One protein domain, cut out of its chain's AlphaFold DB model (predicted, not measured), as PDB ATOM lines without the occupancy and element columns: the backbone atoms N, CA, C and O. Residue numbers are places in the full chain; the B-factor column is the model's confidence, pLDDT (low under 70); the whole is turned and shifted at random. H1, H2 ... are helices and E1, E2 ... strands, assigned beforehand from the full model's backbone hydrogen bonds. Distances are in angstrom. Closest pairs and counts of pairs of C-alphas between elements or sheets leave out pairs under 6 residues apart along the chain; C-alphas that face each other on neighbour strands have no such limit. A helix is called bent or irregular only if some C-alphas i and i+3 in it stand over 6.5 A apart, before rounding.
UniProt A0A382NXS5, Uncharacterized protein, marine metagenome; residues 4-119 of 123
ATOM      1  N   GLU A   4     172.350 134.713 -53.437       79.31
ATOM      2  CA  GLU A   4     171.441 133.612 -53.086       79.31
ATOM      3  C   GLU A   4     170.423 133.312 -54.196       79.31
ATOM      4  O   GLU A   4     170.141 132.153 -54.482       79.31
ATOM      5  N   GLY A   5     169.921 134.350 -54.876       88.94
ATOM      6  CA  GLY A   5     169.042 134.184 -56.032       88.94
ATOM      7  C   GLY A   5     169.771 133.488 -57.176       88.94
ATOM      8  O   GLY A   5     169.271 132.509 -57.708       88.94
ATOM      9  N   ILE A   6     170.997 133.918 -57.492       93.44
ATOM     10  CA  ILE A   6     171.816 133.297 -58.546       93.44
ATOM     11  C   ILE A   6     172.064 131.814 -58.238       93.44
ATOM     12  O   ILE A   6     171.907 130.971 -59.117       93.44
ATOM     13  N   GLN A   7     172.395 131.470 -56.991       92.62
ATOM     14  CA  GLN A   7     172.648 130.084 -56.591       92.62
ATOM     15  C   GLN A   7     171.430 129.172 -56.795       92.62
ATOM     16  O   GLN A   7     171.593 128.060 -57.293       92.62
ATOM     17  N   GLN A   8     170.212 129.654 -56.528       93.12
ATOM     18  CA  GLN A   8     168.981 128.885 -56.768       93.12
ATOM     19  C   GLN A   8     168.794 128.512 -58.249       93.12
ATOM     20  O   GLN A   8     168.312 127.418 -58.561       93.12
ATOM     21  N   HIS A   9     169.222 129.370 -59.184       95.06
ATOM     22  CA  HIS A   9     169.207 129.030 -60.609       95.06
ATOM     23  C   HIS A   9     170.161 127.869 -60.923       95.06
ATOM     24  O   HIS A   9     169.791 126.971 -61.673       95.06
ATOM     25  N   PHE A  10     171.348 127.815 -60.317       96.56
ATOM     26  CA  PHE A  10     172.253 126.674 -60.495       96.56
ATOM     27  C   PHE A  10     171.692 125.397 -59.851       96.56
ATOM     28  O   PHE A  10     171.660 124.338 -60.481       96.56
ATOM     29  N   GLU A  11     171.203 125.483 -58.616       95.44
ATOM     30  CA  GLU A  11     170.693 124.330 -57.865       95.44
ATOM     31  C   GLU A  11     169.451 123.705 -58.509       95.44
ATOM     32  O   GLU A  11     169.360 122.480 -58.594       95.44
ATOM     33  N   SER A  12     168.541 124.521 -59.054       95.00
ATOM     34  CA  SER A  12     167.365 124.032 -59.796       95.00
ATOM     35  C   SER A  12     167.722 123.216 -61.046       95.00
ATOM     36  O   SER A  12     166.919 122.398 -61.493       95.00
ATOM     37  N   HIS A  13     168.944 123.368 -61.561       93.69
ATOM     38  CA  HIS A  13     169.492 122.585 -62.669       93.69
ATOM     39  C   HIS A  13     170.432 121.453 -62.208       93.69
ATOM     40  O   HIS A  13     171.095 120.816 -63.027       93.69
ATOM     41  N   GLY A  14     170.519 121.191 -60.899       92.62
ATOM     42  CA  GLY A  14     171.386 120.163 -60.313       92.62
ATOM     43  C   GLY A  14     172.854 120.579 -60.153       92.62
ATOM     44  O   GLY A  14     173.702 119.739 -59.844       92.62
ATOM     45  N   PHE A  15     173.181 121.862 -60.336       95.19
ATOM     46  CA  PHE A  15     174.536 122.396 -60.189       95.19
ATOM     47  C   PHE A  15     174.762 122.890 -58.764       95.19
ATOM     48  O   PHE A  15     174.960 124.075 -58.509       95.19
ATOM     49  N   ASN A  16     174.787 121.957 -57.816       95.25
ATOM     50  CA  ASN A  16     175.178 122.280 -56.447       95.25
ATOM     51  C   ASN A  16     176.610 122.832 -56.415       95.25
ATOM     52  O   ASN A  16     177.491 122.369 -57.147       95.25
ATOM     53  N   THR A  17     176.851 123.823 -55.563       94.75
ATOM     54  CA  THR A  17     178.201 124.356 -55.346       94.75
ATOM     55  C   THR A  17     179.123 123.244 -54.829       94.75
ATOM     56  O   THR A  17     178.697 122.388 -54.058       94.75
ATOM     57  N   ALA A  18     180.386 123.247 -55.258       95.44
ATOM     58  CA  ALA A  18     181.366 122.193 -54.995       95.44
ATOM     59  C   ALA A  18     180.996 120.813 -55.583       95.44
ATOM     60  O   ALA A  18     181.447 119.784 -55.075       95.44
ATOM     61  N   ARG A  19     180.205 120.775 -56.672       96.75
ATOM     62  CA  ARG A  19     179.883 119.541 -57.414       96.75
ATOM     63  C   ARG A  19     181.152 118.748 -57.730       96.75
ATOM     64  O   ARG A  19     182.112 119.294 -58.263       96.75
ATOM     65  N   MET A  20     181.108 117.444 -57.473       96.75
ATOM     66  CA  MET A  20     182.118 116.482 -57.912       96.75
ATOM     67  C   MET A  20     181.525 115.581 -58.992       96.75
ATOM     68  O   MET A  20     180.438 115.036 -58.809       96.75
ATOM     69  N   ILE A  21     182.239 115.392 -60.104       95.38
ATOM     70  CA  ILE A  21     181.777 114.516 -61.202       95.38
ATOM     71  C   ILE A  21     182.393 113.113 -61.153       95.38
ATOM     72  O   ILE A  21     181.886 112.200 -61.804       95.38
ATOM     73  N   ALA A  22     183.485 112.922 -60.400       94.12
ATOM     74  CA  ALA A  22     184.152 111.628 -60.267       94.12
ATOM     75  C   ALA A  22     185.055 111.537 -59.027       94.12
ATOM     76  O   ALA A  22     185.678 112.515 -58.626       94.12
ATOM     77  N   GLY A  23     185.222 110.320 -58.494       92.06
ATOM     78  CA  GLY A  23     186.211 110.025 -57.446       92.06
ATOM     79  C   GLY A  23     187.660 109.925 -57.950       92.06
ATOM     80  O   GLY A  23     188.593 109.982 -57.157       92.06
ATOM     81  N   SER A  24     187.870 109.795 -59.266       95.00
ATOM     82  CA  SER A  24     189.199 109.765 -59.889       95.00
ATOM     83  C   SER A  24     189.235 110.621 -61.152       95.00
ATOM     84  O   SER A  24     188.597 110.308 -62.162       95.00
ATOM     85  N   LYS A  25     190.033 111.696 -61.102       94.31
ATOM     86  CA  LYS A  25     190.191 112.647 -62.213       94.31
ATOM     87  C   LYS A  25     190.782 111.987 -63.463       94.31
ATOM     88  O   LYS A  25     190.356 112.284 -64.577       94.31
ATOM     89  N   SER A  26     191.767 111.105 -63.284       92.88
ATOM     90  CA  SER A  26     192.447 110.418 -64.389       92.88
ATOM     91  C   SER A  26     191.535 109.398 -65.063       92.88
ATOM     92  O   SER A  26     191.449 109.389 -66.289       92.88
ATOM     93  N   ALA A  27     190.806 108.598 -64.278       95.25
ATOM     94  CA  ALA A  27     189.866 107.618 -64.812       95.25
ATOM     95  C   ALA A  27     188.741 108.296 -65.612       95.25
ATOM     96  O   ALA A  27     188.452 107.878 -66.730       95.25
ATOM     97  N   TYR A  28     188.172 109.389 -65.086       96.44
ATOM     98  CA  TYR A  28     187.120 110.144 -65.776       96.44
ATOM     99  C   TYR A  28     187.616 110.768 -67.087       96.44
ATOM    100  O   TYR A  28     186.988 110.623 -68.131       96.44
ATOM    101  N   LYS A  29     188.797 111.401 -67.074       93.56
ATOM    102  CA  LYS A  29     189.418 111.919 -68.305       93.56
ATOM    103  C   LYS A  29     189.706 110.814 -69.325       93.56
ATOM    104  O   LYS A  29     189.601 111.061 -70.522       93.56
ATOM    105  N   GLY A  30     190.063 109.613 -68.866       94.19
ATOM    106  CA  GLY A  30     190.280 108.453 -69.729       94.19
ATOM    107  C   GLY A  30     189.010 108.015 -70.461       94.19
ATOM    108  O   GLY A  30     189.054 107.790 -71.670       94.19
ATOM    109  N   SER A  31     187.871 107.952 -69.762       95.38
ATOM    110  CA  SER A  31     186.583 107.569 -70.361       95.38
ATOM    111  C   SER A  31     185.926 108.682 -71.189       95.38
ATOM    112  O   SER A  31     185.083 108.391 -72.037       95.38
ATOM    113  N   LYS A  32     186.332 109.943 -70.989       95.06
ATOM    114  CA  LYS A  32     185.816 111.146 -71.667       95.06
ATOM    115  C   LYS A  32     186.918 111.911 -72.411       95.06
ATOM    116  O   LYS A  32     187.048 113.125 -72.309       95.06
ATOM    117  N   SER A  33     187.749 111.201 -73.173       94.06
ATOM    118  CA  SER A  33     189.005 111.742 -73.730       94.06
ATOM    119  C   SER A  33     188.858 112.907 -74.722       94.06
ATOM    120  O   SER A  33     189.819 113.661 -74.918       94.06
ATOM    121  N   LYS A  34     187.676 113.057 -75.334       96.56
ATOM    122  CA  LYS A  34     187.324 114.136 -76.277       96.56
ATOM    123  C   LYS A  34     186.648 115.334 -75.607       96.56
ATOM    124  O   LYS A  34     186.531 116.397 -76.222       96.56
ATOM    125  N   ASP A  35     186.222 115.167 -74.364       97.94
ATOM    126  CA  ASP A  35     185.476 116.186 -73.652       97.94
ATOM    127  C   ASP A  35     186.425 117.211 -73.025       97.94
ATOM    128  O   ASP A  35     187.547 116.902 -72.600       97.94
ATOM    129  N   LEU A  36     185.965 118.456 -72.957       97.62
ATOM    130  CA  LEU A  36     186.640 119.519 -72.232       97.62
ATOM    131  C   LEU A  36     186.210 119.467 -70.764       97.62
ATOM    132  O   LEU A  36     185.204 120.047 -70.370       97.62
ATOM    133  N   VAL A  37     186.986 118.751 -69.955       97.88
ATOM    134  CA  VAL A  37     186.725 118.600 -68.518       97.88
ATOM    135  C   VAL A  37     187.589 119.567 -67.714       97.88
ATOM    136  O   VAL A  37     188.824 119.521 -67.792       97.88
ATOM    137  N   ILE A  38     186.941 120.392 -66.892       97.62
ATOM    138  CA  ILE A  38     187.574 121.354 -65.988       97.62
ATOM    139  C   ILE A  38     187.214 120.953 -64.557       97.62
ATOM    140  O   ILE A  38     186.101 121.168 -64.087       97.62
ATOM    141  N   PHE A  39     188.168 120.338 -63.863       97.38
ATOM    142  CA  PHE A  39     188.011 120.041 -62.440       97.38
ATOM    143  C   PHE A  39     188.178 121.316 -61.623       97.38
ATOM    144  O   PHE A  39     189.060 122.113 -61.945       97.38
ATOM    145  N   ASN A  40     187.378 121.476 -60.565       97.19
ATOM    146  CA  ASN A  40     187.345 122.688 -59.742       97.19
ATOM    147  C   ASN A  40     187.229 123.975 -60.586       97.19
ATOM    148  O   ASN A  40     187.907 124.970 -60.318       97.19
ATOM    149  N   ALA A  41     186.407 123.934 -61.634       98.12
ATOM    150  CA  ALA A  41     186.091 125.087 -62.453       98.12
ATOM    151  C   ALA A  41     185.471 126.203 -61.611       98.12
ATOM    152  O   ALA A  41     184.889 125.972 -60.547       98.12
ATOM    153  N   ASN A  42     185.561 127.420 -62.133       98.38
ATOM    154  CA  ASN A  42     184.942 128.590 -61.535       98.38
ATOM    155  C   ASN A  42     184.057 129.266 -62.580       98.38
ATOM    156  O   ASN A  42     184.501 129.478 -63.704       98.38
ATOM    157  N   VAL A  43     182.830 129.623 -62.213       98.25
ATOM    158  CA  VAL A  43     181.905 130.335 -63.101       98.25
ATOM    159  C   VAL A  43     181.733 131.758 -62.595       98.25
ATOM    160  O   VAL A  43     181.480 131.976 -61.407       98.25
ATOM    161  N   PHE A  44     181.886 132.715 -63.503       97.88
ATOM    162  CA  PHE A  44     181.817 134.142 -63.228       97.88
ATOM    163  C   PHE A  44     180.721 134.819 -64.052       97.88
ATOM    164  O   PHE A  44     180.469 134.445 -65.197       97.88
ATOM    165  N   MET A  45     180.130 135.859 -63.471       97.00
ATOM    166  CA  MET A  45     179.308 136.859 -64.155       97.00
ATOM    167  C   MET A  45     180.036 138.201 -64.108       97.00
ATOM    168  O   MET A  45     180.623 138.543 -63.079       97.00
ATOM    169  N   LYS A  46     179.991 138.973 -65.197       95.31
ATOM    170  CA  LYS A  46     180.757 140.225 -65.320       95.31
ATOM    171  C   LYS A  46     180.436 141.234 -64.210       95.31
ATOM    172  O   LYS A  46     181.347 141.819 -63.637       95.31
ATOM    173  N   ASP A  47     179.162 141.371 -63.859       92.62
ATOM    174  CA  ASP A  47     178.709 142.386 -62.900       92.62
ATOM    175  C   ASP A  47     178.633 141.876 -61.448       92.62
ATOM    176  O   ASP A  47     178.198 142.601 -60.554       92.62
ATOM    177  N   VAL A  48     179.043 140.625 -61.195       94.25
ATOM    178  CA  VAL A  48     178.940 139.981 -59.868       94.25
ATOM    179  C   VAL A  48     180.275 139.408 -59.390       94.25
ATOM    180  O   VAL A  48     180.583 139.459 -58.204       94.25
ATOM    181  N   GLY A  49     181.087 138.864 -60.296       94.88
ATOM    182  CA  GLY A  49     182.253 138.058 -59.953       94.88
ATOM    183  C   GLY A  49     181.917 136.567 -59.932       94.88
ATOM    184  O   GLY A  49     181.106 136.093 -60.729       94.88
ATOM    185  N   LYS A  50     182.575 135.802 -59.056       96.12
ATOM    186  CA  LYS A  50     182.375 134.351 -58.964       96.12
ATOM    187  C   LYS A  50     180.981 134.037 -58.418       96.12
ATOM    188  O   LYS A  50     180.640 134.472 -57.324       96.12
ATOM    189  N   VAL A  51     180.236 133.203 -59.138       96.44
ATOM    190  CA  VAL A  51     178.877 132.783 -58.761       96.44
ATOM    191  C   VAL A  51     178.755 131.288 -58.480       96.44
ATOM    192  O   VAL A  51     177.849 130.875 -57.763       96.44
ATOM    193  N   TRP A  52     179.683 130.474 -58.988       97.62
ATOM    194  CA  TRP A  52     179.686 129.029 -58.766       97.62
ATOM    195  C   TRP A  52     181.103 128.450 -58.862       97.62
ATOM    196  O   TRP A  52     181.974 129.010 -59.536       97.62
ATOM    197  N   TYR A  53     181.344 127.321 -58.195       97.75
ATOM    198  CA  TYR A  53     182.560 126.526 -58.370       97.75
ATOM    199  C   TYR A  53     182.283 125.028 -58.210       97.75
ATOM    200  O   TYR A  53     181.385 124.636 -57.464       97.75
ATOM    201  N   GLY A  54     183.086 124.198 -58.873       97.81
ATOM    202  CA  GLY A  54     182.950 122.740 -58.862       97.81
ATOM    203  C   GLY A  54     183.484 122.105 -60.142       97.81
ATOM    204  O   GLY A  54     183.984 122.782 -61.036       97.81
ATOM    205  N   ASP A  55     183.401 120.790 -60.238       98.25
ATOM    206  CA  ASP A  55     183.801 120.060 -61.433       98.25
ATOM    207  C   ASP A  55     182.780 120.234 -62.565       98.25
ATOM    208  O   ASP A  55     181.576 120.071 -62.356       98.25
ATOM    209  N   LEU A  56     183.279 120.493 -63.775       98.06
ATOM    210  CA  LEU A  56     182.482 120.566 -64.998       98.06
ATOM    211  C   LEU A  56     183.024 119.610 -66.056       98.06
ATOM    212  O   LEU A  56     184.200 119.679 -66.430       98.06
ATOM    213  N   ASN A  57     182.143 118.777 -66.605       98.19
ATOM    214  CA  ASN A  57     182.346 118.239 -67.940       98.19
ATOM    215  C   ASN A  57     181.703 119.208 -68.929       98.19
ATOM    216  O   ASN A  57     180.559 119.035 -69.338       98.19
ATOM    217  N   LEU A  58     182.445 120.239 -69.322       97.69
ATOM    218  CA  LEU A  58     181.900 121.363 -70.068       97.69
ATOM    219  C   LEU A  58     181.290 120.941 -71.416       97.69
ATOM    220  O   LEU A  58     180.322 121.539 -71.865       97.69
ATOM    221  N   THR A  59     181.789 119.870 -72.035       98.31
ATOM    222  CA  THR A  59     181.221 119.321 -73.278       98.31
ATOM    223  C   THR A  59     179.805 118.768 -73.117       98.31
ATOM    224  O   THR A  59     179.029 118.790 -74.078       98.31
ATOM    225  N   GLU A  60     179.457 118.293 -71.926       97.50
ATOM    226  CA  GLU A  60     178.120 117.796 -71.585       97.50
ATOM    227  C   GLU A  60     177.289 118.889 -70.897       97.50
ATOM    228  O   GLU A  60     176.144 119.130 -71.269       97.50
ATOM    229  N   ASP A  61     177.900 119.608 -69.957       98.31
ATOM    230  CA  ASP A  61     177.274 120.606 -69.092       98.31
ATOM    231  C   ASP A  61     176.932 121.930 -69.818       98.31
ATOM    232  O   ASP A  61     176.133 122.712 -69.301       98.31
ATOM    233  N   TYR A  62     177.483 122.207 -71.014       98.44
ATOM    234  CA  TYR A  62     177.299 123.507 -71.689       98.44
ATOM    235  C   TYR A  62     175.835 123.876 -71.957       98.44
ATOM    236  O   TYR A  62     175.493 125.052 -71.882       98.44
ATOM    237  N   VAL A  63     174.968 122.903 -72.273       98.19
ATOM    238  CA  VAL A  63     173.545 123.175 -72.558       98.19
ATOM    239  C   VAL A  63     172.851 123.697 -71.306       98.19
ATOM    240  O   VAL A  63     172.088 124.654 -71.369       98.19
ATOM    241  N   ILE A  64     173.166 123.096 -70.158       98.12
ATOM    242  CA  ILE A  64     172.610 123.498 -68.870       98.12
ATOM    243  C   ILE A  64     173.159 124.871 -68.475       98.12
ATOM    244  O   ILE A  64     172.390 125.742 -68.089       98.12
ATOM    245  N   LEU A  65     174.462 125.109 -68.649       98.38
ATOM    246  CA  LEU A  65     175.056 126.425 -68.389       98.38
ATOM    247  C   LEU A  65     174.456 127.523 -69.279       98.38
ATOM    248  O   LEU A  65     174.229 128.625 -68.790       98.38
ATOM    249  N   LYS A  66     174.149 127.232 -70.550       98.56
ATOM    250  CA  LYS A  66     173.419 128.164 -71.423       98.56
ATOM    251  C   LYS A  66     172.004 128.429 -70.915       98.56
ATOM    252  O   LYS A  66     171.612 129.583 -70.836       98.56
ATOM    253  N   SER A  67     171.279 127.397 -70.488       97.88
ATOM    254  CA  SER A  67     169.940 127.569 -69.914       97.88
ATOM    255  C   SER A  67     169.958 128.408 -68.628       97.88
ATOM    256  O   SER A  67     169.107 129.278 -68.447       97.88
ATOM    257  N   ILE A  68     170.964 128.219 -67.767       97.69
ATOM    258  CA  ILE A  68     171.163 129.051 -66.571       97.69
ATOM    259  C   ILE A  68     171.460 130.502 -66.978       97.69
ATOM    260  O   ILE A  68     170.822 131.412 -66.453       97.69
ATOM    261  N   ALA A  69     172.373 130.723 -67.927       97.81
ATOM    262  CA  ALA A  69     172.700 132.047 -68.463       97.81
ATOM    263  C   ALA A  69     171.474 132.781 -69.028       97.81
ATOM    264  O   ALA A  69     171.234 133.930 -68.667       97.81
ATOM    265  N   GLU A  70     170.664 132.095 -69.836       96.69
ATOM    266  CA  GLU A  70     169.406 132.616 -70.378       96.69
ATOM    267  C   GLU A  70     168.427 132.993 -69.259       96.69
ATOM    268  O   GLU A  70     167.844 134.073 -69.283       96.69
ATOM    269  N   SER A  71     168.284 132.144 -68.236       94.81
ATOM    270  CA  SER A  71     167.389 132.418 -67.101       94.81
ATOM    271  C   SER A  71     167.829 133.603 -66.233       94.81
ATOM    272  O   SER A  71     167.008 134.187 -65.528       94.81
ATOM    273  N   LEU A  72     169.119 133.939 -66.272       95.25
ATOM    274  CA  LEU A  72     169.734 135.033 -65.525       95.25
ATOM    275  C   LEU A  72     169.935 136.297 -66.380       95.25
ATOM    276  O   LEU A  72     170.396 137.298 -65.834       95.25
ATOM    277  N   ASP A  73     169.614 136.245 -67.680       95.62
ATOM    278  CA  ASP A  73     169.871 137.298 -68.675       95.62
ATOM    279  C   ASP A  73     171.329 137.806 -68.642       95.62
ATOM    280  O   ASP A  73     171.615 138.995 -68.513       95.62
ATOM    281  N   THR A  74     172.289 136.873 -68.674       96.81
ATOM    282  CA  THR A  74     173.728 137.170 -68.547       96.81
ATOM    283  C   THR A  74     174.582 136.201 -69.356       96.81
ATOM    284  O   THR A  74     174.193 135.063 -69.597       96.81
ATOM    285  N   THR A  75     175.821 136.588 -69.660       98.38
ATOM    286  CA  THR A  75     176.865 135.643 -70.080       98.38
ATOM    287  C   THR A  75     177.533 135.022 -68.848       98.38
ATOM    288  O   THR A  75     177.905 135.736 -67.910       98.38
ATOM    289  N   LEU A  76     177.711 133.699 -68.850       98.56
ATOM    290  CA  LEU A  76     178.528 132.991 -67.862       98.56
ATOM    291  C   LEU A  76     179.911 132.699 -68.440       98.56
ATOM    292  O   LEU A  76     180.034 132.164 -69.540       98.56
ATOM    293  N   TYR A  77     180.950 133.001 -67.663       98.56
ATOM    294  CA  TYR A  77     182.347 132.777 -68.026       98.56
ATOM    295  C   TYR A  77     182.927 131.644 -67.189       98.56
ATOM    296  O   TYR A  77     182.969 131.734 -65.962       98.56
ATOM    297  N   VAL A  78     183.393 130.582 -67.843       98.44
ATOM    298  CA  VAL A  78     184.002 129.424 -67.182       98.44
ATOM    299  C   VAL A  78     185.514 129.590 -67.179       98.44
ATOM    300  O   VAL A  78     186.146 129.650 -68.231       98.44
ATOM    301  N   LEU A  79     186.103 129.649 -65.991       98.00
ATOM    302  CA  LEU A  79     187.539 129.759 -65.765       98.00
ATOM    303  C   LEU A  79     188.114 128.426 -65.277       98.00
ATOM    304  O   LEU A  79     187.439 127.639 -64.603       98.00
ATOM    305  N   TRP A  80     189.396 128.205 -65.579       97.38
ATOM    306  CA  TRP A  80     190.167 127.111 -64.999       97.38
ATOM    307  C   TRP A  80     190.283 127.260 -63.478       97.38
ATOM    308  O   TRP A  80     190.068 128.337 -62.915       97.38
ATOM    309  N   GLU A  81     190.658 126.169 -62.804       97.12
ATOM    310  CA  GLU A  81     190.838 126.157 -61.349       97.12
ATOM    311  C   GLU A  81     191.760 127.288 -60.880       97.12
ATOM    312  O   GLU A  81     191.397 128.046 -59.983       97.12
ATOM    313  N   MET A  82     192.926 127.410 -61.522       95.69
ATOM    314  CA  MET A  82     193.970 128.348 -61.113       95.69
ATOM    315  C   MET A  82     193.625 129.804 -61.411       95.69
ATOM    316  O   MET A  82     194.076 130.664 -60.675       95.69
ATOM    317  N   ASP A  83     192.809 130.094 -62.426       95.50
ATOM    318  CA  ASP A  83     192.449 131.478 -62.768       95.50
ATOM    319  C   ASP A  83     191.364 132.052 -61.847       95.50
ATOM    320  O   ASP A  83     191.151 133.258 -61.811       95.50
ATOM    321  N   GLY A  84     190.662 131.198 -61.100       93.44
ATOM    322  CA  GLY A  84     189.580 131.611 -60.214       93.44
ATOM    323  C   GLY A  84     189.756 131.173 -58.767       93.44
ATOM    324  O   GLY A  84     188.776 131.220 -58.038       93.44
ATOM    325  N   ARG A  85     190.924 130.699 -58.324       93.25
ATOM    326  CA  ARG A  85     191.165 130.292 -56.925       93.25
ATOM    327  C   ARG A  85     192.477 130.856 -56.397       93.25
ATOM    328  O   ARG A  85     193.298 131.377 -57.140       93.25
ATOM    329  N   PHE A  86     192.704 130.666 -55.099       93.62
ATOM    330  CA  PHE A  86     193.960 131.008 -54.424       93.62
ATOM    331  C   PHE A  86     194.259 132.515 -54.423       93.62
ATOM    332  O   PHE A  86     195.413 132.925 -54.354       93.62
ATOM    333  N   GLY A  87     193.211 133.341 -54.451       91.81
ATOM    334  CA  GLY A  87     193.311 134.796 -54.477       91.81
ATOM    335  C   GLY A  87     193.256 135.382 -55.886       91.81
ATOM    336  O   GLY A  87     193.072 136.591 -56.010       91.81
ATOM    337  N   GLU A  88     193.343 134.554 -56.931       93.94
ATOM    338  CA  GLU A  88     193.215 134.983 -58.327       93.94
ATOM    339  C   GLU A  88     191.812 135.518 -58.630       93.94
ATOM    340  O   GLU A  88     191.669 136.476 -59.383       93.94
ATOM    341  N   GLU A  89     190.783 135.018 -57.940       92.12
ATOM    342  CA  GLU A  89     189.406 135.513 -58.039       92.12
ATOM    343  C   GLU A  89     189.223 136.980 -57.617       92.12
ATOM    344  O   GLU A  89     188.158 137.546 -57.847       92.12
ATOM    345  N   LYS A  90     190.235 137.592 -56.985       93.50
ATOM    346  CA  LYS A  90     190.229 139.010 -56.588       93.50
ATOM    347  C   LYS A  90     190.759 139.939 -57.679       93.50
ATOM    348  O   LYS A  90     190.740 141.156 -57.489       93.50
ATOM    349  N   LYS A  91     191.284 139.396 -58.782       94.81
ATOM    350  CA  LYS A  91     191.750 140.198 -59.917       94.81
ATOM    351  C   LYS A  91     190.583 140.933 -60.582       94.81
ATOM    352  O   LYS A  91     189.433 140.512 -60.432       94.81
ATOM    353  N   PRO A  92     190.854 142.023 -61.323       96.38
ATOM    354  CA  PRO A  92     189.815 142.733 -62.056       96.38
ATOM    355  C   PRO A  92     189.012 141.787 -62.953       96.38
ATOM    356  O   PRO A  92     189.580 140.983 -63.695       96.38
ATOM    357  N   ILE A  93     187.683 141.897 -62.904       96.31
ATOM    358  CA  ILE A  93     186.789 140.966 -63.605       96.31
ATOM    359  C   ILE A  93     187.039 140.944 -65.117       96.31
ATOM    360  O   ILE A  93     187.051 139.874 -65.719       96.31
ATOM    361  N   ASP A  94     187.345 142.098 -65.714       95.62
ATOM    362  CA  ASP A  94     187.656 142.219 -67.141       95.62
ATOM    363  C   ASP A  94     188.938 141.471 -67.544       95.62
ATOM    364  O   ASP A  94     189.080 141.069 -68.699       95.62
ATOM    365  N   GLU A  95     189.881 141.267 -66.618       95.25
ATOM    366  CA  GLU A  95     191.069 140.439 -66.851       95.25
ATOM    367  C   GLU A  95     190.743 138.949 -66.726       95.25
ATOM    368  O   GLU A  95     191.243 138.136 -67.504       95.25
ATOM    369  N   LEU A  96     189.885 138.596 -65.769       95.19
ATOM    370  CA  LEU A  96     189.466 137.221 -65.512       95.19
ATOM    371  C   LEU A  96     188.641 136.649 -66.668       95.19
ATOM    372  O   LEU A  96     188.961 135.578 -67.181       95.19
ATOM    373  N   ILE A  97     187.622 137.372 -67.141       95.25
ATOM    374  CA  ILE A  97     186.742 136.882 -68.214       95.25
ATOM    375  C   ILE A  97     187.489 136.680 -69.542       95.25
ATOM    376  O   ILE A  97     187.144 135.777 -70.306       95.25
ATOM    377  N   LYS A  98     188.564 137.440 -69.796       94.38
ATOM    378  CA  LYS A  98     189.443 137.251 -70.968       94.38
ATOM    379  C   LYS A  98     190.217 135.934 -70.929       94.38
ATOM    380  O   LYS A  98     190.571 135.416 -71.980       94.38
ATOM    381  N   LYS A  99     190.466 135.390 -69.735       93.75
ATOM    382  CA  LYS A  99     191.120 134.088 -69.533       93.75
ATOM    383  C   LYS A  99     190.133 132.922 -69.480       93.75
ATOM    384  O   LYS A  99     190.541 131.793 -69.211       93.75
ATOM    385  N   SER A 100     188.840 133.178 -69.693       96.00
ATOM    386  CA  SER A 100     187.835 132.118 -69.671       96.00
ATOM    387  C   SER A 100     188.181 131.013 -70.671       96.00
ATOM    388  O   SER A 100     188.559 131.255 -71.818       96.00
ATOM    389  N   ALA A 101     188.051 129.770 -70.215       96.62
ATOM    390  CA  ALA A 101     188.187 128.595 -71.059       96.62
ATOM    391  C   ALA A 101     187.041 128.511 -72.080       96.62
ATOM    392  O   ALA A 101     187.229 127.979 -73.174       96.62
ATOM    393  N   TRP A 102     185.864 129.012 -71.691       98.00
ATOM    394  CA  TRP A 102     184.649 129.074 -72.495       98.00
ATOM    395  C   TRP A 102     183.646 130.068 -71.893       98.00
ATOM    396  O   TRP A 102     183.660 130.299 -70.679       98.00
ATOM    397  N   ASN A 103     182.735 130.600 -72.707       98.12
ATOM    398  CA  ASN A 103     181.559 131.332 -72.230       98.12
ATOM    399  C   ASN A 103     180.278 130.954 -72.989       98.12
ATOM    400  O   ASN A 103     180.325 130.358 -74.063       98.12
ATOM    401  N   THR A 104     179.119 131.309 -72.436       98.44
ATOM    402  CA  THR A 104     177.811 130.861 -72.949       98.44
ATOM    403  C   THR A 104     177.428 131.387 -74.332       98.44
ATOM    404  O   THR A 104     176.559 130.786 -74.973       98.44
ATOM    405  N   ASP A 105     178.112 132.410 -74.846       97.44
ATOM    406  CA  ASP A 105     177.903 132.919 -76.207       97.44
ATOM    407  C   ASP A 105     178.660 132.089 -77.255       97.44
ATOM    408  O   ASP A 105     178.369 132.143 -78.452       97.44
ATOM    409  N   GLU A 106     179.605 131.253 -76.822       96.56
ATOM    410  CA  GLU A 106     180.386 130.398 -77.705       96.56
ATOM    411  C   GLU A 106     179.641 129.102 -78.076       96.56
ATOM    412  O   GLU A 106     178.640 128.685 -77.476       96.56
ATOM    413  N   VAL A 107     180.135 128.434 -79.118       96.00
ATOM    414  CA  VAL A 107     179.616 127.139 -79.584       96.00
ATOM    415  C   VAL A 107     179.938 126.008 -78.598       96.00
ATOM    416  O   VAL A 107     180.621 126.214 -77.594       96.00
ATOM    417  N   LYS A 108     179.450 124.790 -78.881       97.00
ATOM    418  CA  LYS A 108     179.697 123.608 -78.043       97.00
ATOM    419  C   LYS A 108     181.203 123.419 -77.788       97.00
ATOM    420  O   LYS A 108     181.945 123.145 -78.738       97.00
ATOM    421  N   PRO A 109     181.652 123.467 -76.525       96.44
ATOM    422  CA  PRO A 109     183.050 123.275 -76.200       96.44
ATOM    423  C   PRO A 109     183.401 121.790 -76.256       96.44
ATOM    424  O   PRO A 109     182.753 120.942 -75.645       96.44
ATOM    425  N   THR A 110     184.459 121.467 -76.985       97.19
ATOM    426  CA  THR A 110     185.121 120.156 -76.971       97.19
ATOM    427  C   THR A 110     186.607 120.369 -76.743       97.19
ATOM    428  O   THR A 110     187.106 121.490 -76.886       97.19
ATOM    429  N   LYS A 111     187.336 119.304 -76.408       95.00
ATOM    430  CA  LYS A 111     188.788 119.397 -76.264       95.00
ATOM    431  C   LYS A 111     189.449 119.893 -77.556       95.00
ATOM    432  O   LYS A 111     190.273 120.800 -77.504       95.00
ATOM    433  N   ASP A 112     189.045 119.354 -78.704       95.06
ATOM    434  CA  ASP A 112     189.606 119.732 -80.007       95.06
ATOM    435  C   ASP A 112     189.241 121.169 -80.390       95.06
ATOM    436  O   ASP A 112     190.093 121.921 -80.865       95.06
ATOM    437  N   TRP A 113     188.000 121.584 -80.114       95.38
ATOM    438  CA  TRP A 113     187.580 122.974 -80.285       95.38
ATOM    439  C   TRP A 113     188.469 123.922 -79.471       95.38
ATOM    440  O   TRP A 113     189.035 124.854 -80.041       95.38
ATOM    441  N   TYR A 114     188.685 123.640 -78.182       93.56
ATOM    442  CA  TYR A 114     189.512 124.479 -77.311       93.56
ATOM    443  C   TYR A 114     190.950 124.604 -77.832       93.56
ATOM    444  O   TYR A 114     191.497 125.706 -77.913       93.56
ATOM    445  N   LEU A 115     191.547 123.487 -78.264       91.81
ATOM    446  CA  LEU A 115     192.879 123.475 -78.877       91.81
ATOM    447  C   LEU A 115     192.926 124.252 -80.204       91.81
ATOM    448  O   LEU A 115     193.958 124.822 -80.553       91.81
ATOM    449  N   SER A 116     191.829 124.282 -80.959       89.44
ATOM    450  CA  SER A 116     191.768 124.988 -82.241       89.44
ATOM    451  C   SER A 116     191.575 126.499 -82.112       89.44
ATOM    452  O   SER A 116     192.080 127.222 -82.969       89.44
ATOM    453  N   VAL A 117     190.873 126.955 -81.070       85.75
ATOM    454  CA  VAL A 117     190.497 128.363 -80.875       85.75
ATOM    455  C   VAL A 117     191.446 129.035 -79.885       85.75
ATOM    456  O   VAL A 117     192.199 129.927 -80.257       85.75
ATOM    457  N   LYS A 118     191.510 128.547 -78.644       77.19
ATOM    458  CA  LYS A 118     192.176 129.250 -77.533       77.19
ATOM    459  C   LYS A 118     193.695 129.061 -77.503       77.19
ATOM    460  O   LYS A 118     194.436 129.978 -77.162       77.19
ATOM    461  N   MET A 119     194.195 127.895 -77.922       69.25
ATOM    462  CA  MET A 119     195.650 127.654 -78.006       69.25
ATOM    463  C   MET A 119     196.309 128.332 -79.215       69.25
ATOM    464  O   MET A 119     197.530 128.481 -79.234       69.25
TER     465      MET A 119
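This is residues 4 to 119 of the 123 residues of an uncharacterized protein of marine metagenome (UniProt A0A382NXS5). A small, bent sheet makes the core: the long hairpin E1 and E2 with the short strand E3 beside E1, the long helix H3 over one face and the short helix H4 over the other. H1 packs on H3 near the edge strand E2, H2 sits near the beginning of E1, and H5 lies off the sheet, touching no helix. The printed part has 116 residues, with five named helices and three named strands in the order H1 H2 E1 E2 H3 E3 H4 H5; the sheet runs E2 E1 E3, antiparallel throughout, and the class is mixed, helices and strands. The whole is compact, with a radius of gyration of the C-alphas of 13.4 A and spans of 36 by 31 by 28 A.

H1 is residues 4 to 12, beginning at C-alpha 4 (171.441, 133.612, -53.086), and H2 is residues 25 to 31. E1, residues 37 to 45, is 20.2 A long and bends by 87 degrees at residue 40. E2, residues 49 to 57, is 21.4 A long and bends by 71 degrees at residue 54. H3, residues 58 to 72, begins at C-alpha 58 (181.900, 121.363, -70.068) and is 18.9 A long; it is irregular, with C-alphas 60 and 63 7.1 A apart. E3 is residues 77 to 79, H4 residues 93 to 98, and H5 residues 111 to 119, ending at C-alpha 119 (195.650, 127.654, -78.006).

In the hairpin E1 and E2, N 41 and O 54 are 2.7 A apart, within hydrogen-bond range. Between E1 and E3, N 79 and O 42 are 2.8 A apart, also within range. E2, H3 and E3 form a split strand-helix-strand unit, two strands running the same way with E1 between them, and its crossover is right-handed. H3 is on the sheet at a height of 9.3 A, over E3. H4 is on the opposite face at a height of 8.9 A; the closest C-alphas of E3 and H4 are those of Tyr 77 and Ile 97, 6.0 A apart. H1 touches H3, the latter with residues 68 to 72 alone, at a steep tilt of 46 degrees, opposite ways; their closest C-alphas, of His 9 and Ile 68, are 6.3 A apart. H1 and H2 only graze the sheet, with residues 4 to 10 and 25 to 29. H5 is not on the sheet and is only just apart from H3, 8.1 A at the closest. Every O i to N i+4 pair is within hydrogen-bond range in H1 and H2, against 9 of 11 in H3, 1 of 2 in H4 and 4 of 5 in H5.

The C-alphas of Glu 4 and Ser 116, the two farthest apart, are 36.6 A apart. The printed part has no cut. The links H1 to H2, E3 to H4 and H4 to H5 are long; in the last, residues 102 to 103 pair antiparallel with residues 77 to 78 of E3. The mean pLDDT of the printed part is 95.3, and residue 119 is under 70.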